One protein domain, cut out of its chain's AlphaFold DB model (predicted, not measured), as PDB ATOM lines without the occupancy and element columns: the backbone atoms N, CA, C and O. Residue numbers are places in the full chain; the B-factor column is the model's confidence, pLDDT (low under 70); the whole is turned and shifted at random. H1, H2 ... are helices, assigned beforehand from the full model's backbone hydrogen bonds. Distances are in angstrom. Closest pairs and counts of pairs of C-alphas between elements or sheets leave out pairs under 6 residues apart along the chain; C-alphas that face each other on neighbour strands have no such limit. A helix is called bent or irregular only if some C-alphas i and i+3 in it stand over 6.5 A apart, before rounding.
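This is residues 4 to 30 and 44 to 78 of the 78 residues of an uncharacterized protein of Gemmiger sp. An50 (UniProt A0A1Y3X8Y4). Two helices, H1 and H2, lie side by side and run opposite ways at a shallow tilt, and a shorter third helix, H3, turns off at the end of H2 to make a corner with it. Residues 68 to 78, most of them in H3, stick out as a free arm, while residues 4 to 13 lead into H1 with no named helix. The printed part has 62 residues with three named helices, in the order H1, H2, H3, and no named strand; its class is all helix. It is loose, with a radius of gyration of the C-alphas of 14.0 A, and flat, spanning 42 by 31 by 12 A.

Pass residues 4 to 13 and look first at two helices, H1, residues 14 to 29, and H2, residues 44 to 64. The two touch, and their closest C-alphas are those of Leu 17 and Glu 57, 5.6 A apart. Their lines stand at a shallow tilt of 31 degrees, and they run opposite ways. Go on to H3, residues 66 to 76, which is close to H2 but not clearly touching it: the closest C-alphas are those of Leu 61 and Leu 67, 6.5 A apart. H2 and H3 run the same way at a steep tilt of 63 degrees. H1 and H3 are apart. In the backbone of H1, every O i to N i+4 pair is within hydrogen-bond range; in H2 it is 15 of 17 pairs and in H3 5 of 7.

Find C-alpha 14 at (133.810, 134.989, 89.533); from there H1 runs 22.3 A to C-alpha 29 at (135.956, 112.854, 91.730). H2, the longest helix with 21 residues, runs 30.6 A from Trp 44 to Ser 64. It is irregular: C-alphas 45 and 48 are 7.2 A apart, against about 5 A in a regular helix. H3 begins at Asp 66 and runs 16.4 A to C-alpha 76, at (141.397, 145.677, 108.066).

The two C-alphas farthest apart are those of Asp 45 and Arg 78, at 44.6 A. Without residues 68 to 78, which stand free, the body of 51 residues spans 37 by 16 by 10 A. Look for the cut after Gln 30: residues 31 to 43 are not printed, and C-alphas 30 and 44 are 10.5 A apart across it. The link from H1 to H2 is the link across the cut; the link from H2 to H3 is tight, with one residue between them. The mean pLDDT of the printed part is 86.5, and residues 71 to 78 are under 70, the place where the model's confidence is low.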
ATOM      1  N   PHE A   4     143.864 142.394  76.023       71.06
ATOM      2  CA  PHE A   4     143.365 141.390  76.959       71.06
ATOM      3  C   PHE A   4     144.249 141.266  78.208       71.06
ATOM      4  O   PHE A   4     143.736 141.159  79.311       71.06
ATOM      5  N   LEU A   5     145.569 141.363  78.029       82.44
ATOM      6  CA  LEU A   5     146.564 141.198  79.092       82.44
ATOM      7  C   LEU A   5     146.938 142.516  79.792       82.44
ATOM      8  O   LEU A   5     147.925 142.563  80.519       82.44
ATOM      9  N   MET A   6     146.197 143.600  79.541       84.69
ATOM     10  CA  MET A   6     146.441 144.876  80.211       84.69
ATOM     11  C   MET A   6     145.734 144.925  81.561       84.69
ATOM     12  O   MET A   6     144.571 144.534  81.676       84.69
ATOM     13  N   ASP A   7     146.436 145.470  82.551       82.12
ATOM     14  CA  ASP A   7     145.894 145.712  83.883       82.12
ATOM     15  C   ASP A   7     144.663 146.633  83.829       82.12
ATOM     16  O   ASP A   7     144.603 147.581  83.035       82.12
ATOM     17  N   LYS A   8     143.652 146.306  84.636       81.19
ATOM     18  CA  LYS A   8     142.302 146.905  84.675       81.19
ATOM     19  C   LYS A   8     141.561 146.906  83.336       81.19
ATOM     20  O   LYS A   8     140.593 147.643  83.149       81.19
ATOM     21  N   GLY A   9     142.017 146.095  82.383       78.50
ATOM     22  CA  GLY A   9     141.420 145.957  81.057       78.50
ATOM     23  C   GLY A   9     140.360 144.860  80.967       78.50
ATOM     24  O   GLY A   9     139.671 144.783  79.947       78.50
ATOM     25  N   GLN A  10     140.245 144.020  81.999       85.06
ATOM     26  CA  GLN A  10     139.328 142.884  82.067       85.06
ATOM     27  C   GLN A  10     138.234 143.094  83.111       85.06
ATOM     28  O   GLN A  10     138.413 143.809  84.094       85.06
ATOM     29  N   LYS A  11     137.096 142.438  82.887       88.69
ATOM     30  CA  LYS A  11     136.027 142.303  83.872       88.69
ATOM     31  C   LYS A  11     136.072 140.874  84.399       88.69
ATOM     32  O   LYS A  11     136.042 139.949  83.593       88.69
ATOM     33  N   SER A  12     136.144 140.704  85.715       90.19
ATOM     34  CA  SER A  12     136.111 139.371  86.310       90.19
ATOM     35  C   SER A  12     134.734 138.724  86.142       90.19
ATOM     36  O   SER A  12     133.696 139.397  86.164       90.19
ATOM     37  N   ASN A  13     134.728 137.400  85.985       94.38
ATOM     38  CA  ASN A  13     133.529 136.577  86.064       94.38
ATOM     39  C   ASN A  13     133.734 135.478  87.114       94.38
ATOM     40  O   ASN A  13     134.075 134.334  86.819       94.38
ATOM     41  N   ILE A  14     133.558 135.861  88.379       93.31
ATOM     42  CA  ILE A  14     133.810 134.989  89.533       93.31
ATOM     43  C   ILE A  14     132.888 133.761  89.521       93.31
ATOM     44  O   ILE A  14     133.317 132.678  89.918       93.31
ATOM     45  N   ASP A  15     131.645 133.910  89.064       95.50
ATOM     46  CA  ASP A  15     130.689 132.801  89.022       95.50
ATOM     47  C   ASP A  15     131.105 131.749  87.987       95.50
ATOM     48  O   ASP A  15     131.149 130.567  88.322       95.50
ATOM     49  N   ALA A  16     131.524 132.170  86.787       94.69
ATOM     50  CA  ALA A  16     132.055 131.248  85.779       94.69
ATOM     51  C   ALA A  16     133.351 130.569  86.245       94.69
ATOM     52  O   ALA A  16     133.514 129.362  86.076       94.69
ATOM     53  N   LEU A  17     134.256 131.312  86.896       96.06
ATOM     54  CA  LEU A  17     135.465 130.726  87.476       96.06
ATOM     55  C   LEU A  17     135.122 129.617  88.483       96.06
ATOM     56  O   LEU A  17     135.721 128.543  88.444       96.06
ATOM     57  N   LYS A  18     134.150 129.857  89.372       96.12
ATOM     58  CA  LYS A  18     133.686 128.847  90.333       96.12
ATOM     59  C   LYS A  18     133.083 127.641  89.625       96.12
ATOM     60  O   LYS A  18     133.416 126.520  89.998       96.12
ATOM     61  N   GLU A  19     132.229 127.861  88.631       96.19
ATOM     62  CA  GLU A  19     131.593 126.794  87.855       96.19
ATOM     63  C   GLU A  19     132.639 125.859  87.241       96.19
ATOM     64  O   GLU A  19     132.633 124.667  87.542       96.19
ATOM     65  N   TYR A  20     133.624 126.400  86.519       96.81
ATOM     66  CA  TYR A  20     134.670 125.582  85.902       96.81
ATOM     67  C   TYR A  20     135.561 124.866  86.925       96.81
ATOM     68  O   TYR A  20     135.971 123.725  86.703       96.81
ATOM     69  N   VAL A  21     135.845 125.490  88.072       96.62
ATOM     70  CA  VAL A  21     136.568 124.820  89.164       96.62
ATOM     71  C   VAL A  21     135.750 123.655  89.729       96.62
ATOM     72  O   VAL A  21     136.301 122.576  89.958       96.62
ATOM     73  N   TYR A  22     134.442 123.829  89.931       95.38
ATOM     74  CA  TYR A  22     133.572 122.750  90.397       95.38
ATOM     75  C   TYR A  22     133.389 121.649  89.351       95.38
ATOM     76  O   TYR A  22     133.328 120.477  89.733       95.38
ATOM     77  N   ASP A  23     133.388 121.986  88.064       93.62
ATOM     78  CA  ASP A  23     133.408 121.006  86.980       93.62
ATOM     79  C   ASP A  23     134.694 120.185  87.005       93.62
ATOM     80  O   ASP A  23     134.623 118.959  86.970       93.62
ATOM     81  N   LEU A  24     135.860 120.811  87.194       93.75
ATOM     82  CA  LEU A  24     137.126 120.090  87.344       93.75
ATOM     83  C   LEU A  24     137.126 119.167  88.576       93.75
ATOM     84  O   LEU A  24     137.555 118.012  88.497       93.75
ATOM     85  N   ILE A  25     136.617 119.639  89.719       92.44
ATOM     86  CA  ILE A  25     136.464 118.812  90.928       92.44
ATOM     87  C   ILE A  25     135.540 117.626  90.636       92.44
ATOM     88  O   ILE A  25     135.858 116.485  90.969       92.44
ATOM     89  N   LYS A  26     134.401 117.861  89.987       89.94
ATOM     90  CA  LYS A  26     133.457 116.805  89.624       89.94
ATOM     91  C   LYS A  26     134.080 115.813  88.641       89.94
ATOM     92  O   LYS A  26     133.944 114.616  88.858       89.94
ATOM     93  N   MET A  27     134.810 116.282  87.631       88.50
ATOM     94  CA  MET A  27     135.534 115.450  86.662       88.50
ATOM     95  C   MET A  27     136.584 114.552  87.314       88.50
ATOM     96  O   MET A  27     136.776 113.416  86.898       88.50
ATOM     97  N   THR A  28     137.261 115.048  88.347       87.94
ATOM     98  CA  THR A  28     138.326 114.310  89.043       87.94
ATOM     99  C   THR A  28     137.814 113.415  90.172       87.94
ATOM    100  O   THR A  28     138.530 112.517  90.612       87.94
ATOM    101  N   THR A  29     136.577 113.623  90.633       86.69
ATOM    102  CA  THR A  29     135.956 112.854  91.730       86.69
ATOM    103  C   THR A  29     134.809 111.945  91.279       86.69
ATOM    104  O   THR A  29     134.334 111.116  92.065       86.69
ATOM    105  N   GLN A  30     134.357 112.063  90.027       82.50
ATOM    106  CA  GLN A  30     133.329 111.198  89.454       82.50
ATOM    107  C   GLN A  30     133.783 109.733  89.413       82.50
ATOM    108  O   GLN A  30     134.943 109.392  89.175       82.50
ATOM    109  N   TRP A  44     135.902 113.264  79.923       86.12
ATOM    110  CA  TRP A  44     137.337 113.568  79.988       86.12
ATOM    111  C   TRP A  44     137.842 114.341  78.762       86.12
ATOM    112  O   TRP A  44     138.825 115.065  78.877       86.12
ATOM    113  N   ASP A  45     137.138 114.266  77.627       89.88
ATOM    114  CA  ASP A  45     137.447 115.054  76.424       89.88
ATOM    115  C   ASP A  45     137.275 116.572  76.642       89.88
ATOM    116  O   ASP A  45     137.831 117.374  75.895       89.88
ATOM    117  N   GLU A  46     136.520 116.986  77.666       88.88
ATOM    118  CA  GLU A  46     136.305 118.398  78.009       88.88
ATOM    119  C   GLU A  46     137.393 118.953  78.943       88.88
ATOM    120  O   GLU A  46     137.436 120.161  79.178       88.88
ATOM    121  N   LEU A  47     138.304 118.108  79.447       90.75
ATOM    122  CA  LEU A  47     139.287 118.486  80.470       90.75
ATOM    123  C   LEU A  47     140.159 119.666  80.029       90.75
ATOM    124  O   LEU A  47     140.345 120.614  80.792       90.75
ATOM    125  N   ASP A  48     140.657 119.630  78.793       93.00
ATOM    126  CA  ASP A  48     141.516 120.686  78.251       93.00
ATOM    127  C   ASP A  48     140.777 122.028  78.175       93.00
ATOM    128  O   ASP A  48     141.347 123.078  78.482       93.00
ATOM    129  N   MET A  49     139.489 121.996  77.816       94.12
ATOM    130  CA  MET A  49     138.647 123.188  77.768       94.12
ATOM    131  C   MET A  49     138.392 123.732  79.173       94.12
ATOM    132  O   MET A  49     138.568 124.926  79.392       94.12
ATOM    133  N   VAL A  50     138.044 122.867  80.130       95.38
ATOM    134  CA  VAL A  50     137.796 123.256  81.526       95.38
ATOM    135  C   VAL A  50     139.044 123.892  82.141       95.38
ATOM    136  O   VAL A  50     138.961 124.982  82.707       95.38
ATOM    137  N   ILE A  51     140.218 123.273  81.977       95.94
ATOM    138  CA  ILE A  51     141.483 123.821  82.487       95.94
ATOM    139  C   ILE A  51     141.782 125.179  81.845       95.94
ATOM    140  O   ILE A  51     142.135 126.125  82.552       95.94
ATOM    141  N   MET A  52     141.627 125.306  80.524       97.00
ATOM    142  CA  MET A  52     141.896 126.568  79.833       97.00
ATOM    143  C   MET A  52     140.927 127.676  80.263       97.00
ATOM    144  O   MET A  52     141.362 128.805  80.488       97.00
ATOM    145  N   SER A  53     139.642 127.361  80.447       96.44
ATOM    146  CA  SER A  53     138.644 128.300  80.966       96.44
ATOM    147  C   SER A  53     139.004 128.790  82.369       96.44
ATOM    148  O   SER A  53     138.974 129.993  82.612       96.44
ATOM    149  N   ILE A  54     139.448 127.900  83.267       97.12
ATOM    150  CA  ILE A  54     139.936 128.295  84.602       97.12
ATOM    151  C   ILE A  54     141.116 129.265  84.482       97.12
ATOM    152  O   ILE A  54     141.134 130.293  85.156       97.12
ATOM    153  N   VAL A  55     142.098 128.967  83.624       96.44
ATOM    154  CA  VAL A  55     143.276 129.828  83.429       96.44
ATOM    155  C   VAL A  55     142.876 131.210  82.905       96.44
ATOM    156  O   VAL A  55     143.385 132.223  83.394       96.44
ATOM    157  N   ILE A  56     141.962 131.267  81.935       94.62
ATOM    158  CA  ILE A  56     141.478 132.520  81.344       94.62
ATOM    159  C   ILE A  56     140.726 133.352  82.386       94.62
ATOM    160  O   ILE A  56     141.057 134.524  82.571       94.62
ATOM    161  N   GLU A  57     139.771 132.756  83.101       94.88
ATOM    162  CA  GLU A  57     138.962 133.471  84.092       94.88
ATOM    163  C   GLU A  57     139.788 133.904  85.311       94.88
ATOM    164  O   GLU A  57     139.630 135.018  85.812       94.88
ATOM    165  N   ALA A  58     140.748 133.084  85.754       94.94
ATOM    166  CA  ALA A  58     141.691 133.471  86.803       94.94
ATOM    167  C   ALA A  58     142.584 134.642  86.362       94.94
ATOM    168  O   ALA A  58     142.826 135.569  87.136       94.94
ATOM    169  N   THR A  59     143.035 134.640  85.104       93.62
ATOM    170  CA  THR A  59     143.796 135.762  84.536       93.62
ATOM    171  C   THR A  59     142.940 137.026  84.491       93.62
ATOM    172  O   THR A  59     143.406 138.093  84.889       93.62
ATOM    173  N   ALA A  60     141.677 136.919  84.068       92.81
ATOM    174  CA  ALA A  60     140.741 138.039  84.057       92.81
ATOM    175  C   ALA A  60     140.471 138.590  85.468       92.81
ATOM    176  O   ALA A  60     140.412 139.806  85.630       92.81
ATOM    177  N   LEU A  61     140.370 137.724  86.483       93.69
ATOM    178  CA  LEU A  61     140.212 138.115  87.887       93.69
ATOM    179  C   LEU A  61     141.424 138.883  88.432       93.69
ATOM    180  O   LEU A  61     141.264 139.855  89.167       93.69
ATOM    181  N   VAL A  62     142.641 138.465  88.079       92.69
ATOM    182  CA  VAL A  62     143.857 139.195  88.468       92.69
ATOM    183  C   VAL A  62     143.906 140.548  87.761       92.69
ATOM    184  O   VAL A  62     144.125 141.570  88.402       92.69
ATOM    185  N   LEU A  63     143.658 140.566  86.451       92.38
ATOM    186  CA  LEU A  63     143.729 141.784  85.646       92.38
ATOM    187  C   LEU A  63     142.560 142.746  85.879       92.38
ATOM    188  O   LEU A  63     142.658 143.895  85.463       92.38
ATOM    189  N   SER A  64     141.456 142.331  86.502       92.19
ATOM    190  CA  SER A  64     140.385 143.259  86.887       92.19
ATOM    191  C   SER A  64     140.740 144.070  88.137       92.19
ATOM    192  O   SER A  64     140.215 145.168  88.322       92.19
ATOM    193  N   GLY A  65     141.648 143.557  88.976       89.75
ATOM    194  CA  GLY A  65     142.005 144.145  90.268       89.75
ATOM    195  C   GLY A  65     141.020 143.826  91.399       89.75
ATOM    196  O   GLY A  65     141.236 144.266  92.527       89.75
ATOM    197  N   ASP A  66     139.971 143.035  91.146       89.50
ATOM    198  CA  ASP A  66     138.978 142.683  92.175       89.50
ATOM    199  C   ASP A  66     139.598 141.828  93.292       89.50
ATOM    200  O   ASP A  66     139.229 141.945  94.460       89.50
ATOM    201  N   LEU A  67     140.606 141.015  92.951       86.75
ATOM    202  CA  LEU A  67     141.347 140.203  93.918       86.75
ATOM    203  C   LEU A  67     142.114 141.053  94.949       86.75
ATOM    204  O   LEU A  67     142.309 140.620  96.086       86.75
ATOM    205  N   ASP A  68     142.535 142.264  94.580       85.88
ATOM    206  CA  ASP A  68     143.229 143.177  95.495       85.88
ATOM    207  C   ASP A  68     142.270 143.852  96.486       85.88
ATOM    208  O   ASP A  68     142.705 144.282  97.556       85.88
ATOM    209  N   GLY A  69     140.973 143.931  96.158       77.88
ATOM    210  CA  GLY A  69     139.929 144.385  97.080       77.88
ATOM    211  C   GLY A  69     139.761 143.427  98.260       77.88
ATOM    212  O   GLY A  69     139.808 143.855  99.409       77.88
ATOM    213  N   VAL A  70     139.704 142.122  97.977       75.19
ATOM    214  CA  VAL A  70     139.568 141.064  98.996       75.19
ATOM    215  C   VAL A  70     140.743 141.062  99.984       75.19
ATOM    216  O   VAL A  70     140.548 140.919 101.187       75.19
ATOM    217  N   LYS A  71     141.975 141.281  99.503       69.69
ATOM    218  CA  LYS A  71     143.165 141.335 100.376       69.69
ATOM    219  C   LYS A  71     143.139 142.493 101.376       69.69
ATOM    220  O   LYS A  71     143.751 142.370 102.431       69.69
ATOM    221  N   LYS A  72     142.499 143.616 101.031       65.69
ATOM    222  CA  LYS A  72     142.405 144.789 101.914       65.69
ATOM    223  C   LYS A  72     141.387 144.575 103.030       65.69
ATOM    224  O   LYS A  72     141.677 144.902 104.174       65.69
ATOM    225  N   GLU A  73     140.248 143.964 102.713       62.84
ATOM    226  CA  GLU A  73     139.224 143.627 103.709       62.84
ATOM    227  C   GLU A  73     139.768 142.641 104.761       62.84
ATOM    228  O   GLU A  73     139.613 142.875 105.956       62.84
ATOM    229  N   GLU A  74     140.537 141.618 104.358       61.47
ATOM    230  CA  GLU A  74     141.179 140.692 105.311       61.47
ATOM    231  C   GLU A  74     142.258 141.336 106.203       61.47
ATOM    232  O   GLU A  74     142.562 140.802 107.273       61.47
ATOM    233  N   SER A  75     142.885 142.434 105.764       59.78
ATOM    234  CA  SER A  75     143.885 143.154 106.564       59.78
ATOM    235  C   SER A  75     143.278 144.167 107.529       59.78
ATOM    236  O   SER A  75     143.890 144.430 108.557       59.78
ATOM    237  N   ASP A  76     142.100 144.710 107.214       56.09
ATOM    238  CA  ASP A  76     141.397 145.677 108.066       56.09
ATOM    239  C   ASP A  76     140.572 144.985 109.177       56.09
ATOM    240  O   ASP A  76     140.244 145.610 110.185       56.09
ATOM    241  N   GLU A  77     140.268 143.688 109.030       56.00
ATOM    242  CA  GLU A  77     139.565 142.862 110.030       56.00
ATOM    243  C   GLU A  77     140.488 142.142 111.046       56.00
ATOM    244  O   GLU A  77     139.987 141.452 111.938       56.00
ATOM    245  N   ARG A  78     141.821 142.279 110.941       47.47
ATOM    246  CA  ARG A  78     142.821 141.638 111.828       47.47
ATOM    247  C   ARG A  78     143.554 142.634 112.719       47.47
ATOM    248  O   ARG A  78     143.868 142.235 113.864       47.47
TER     249      ARG A  78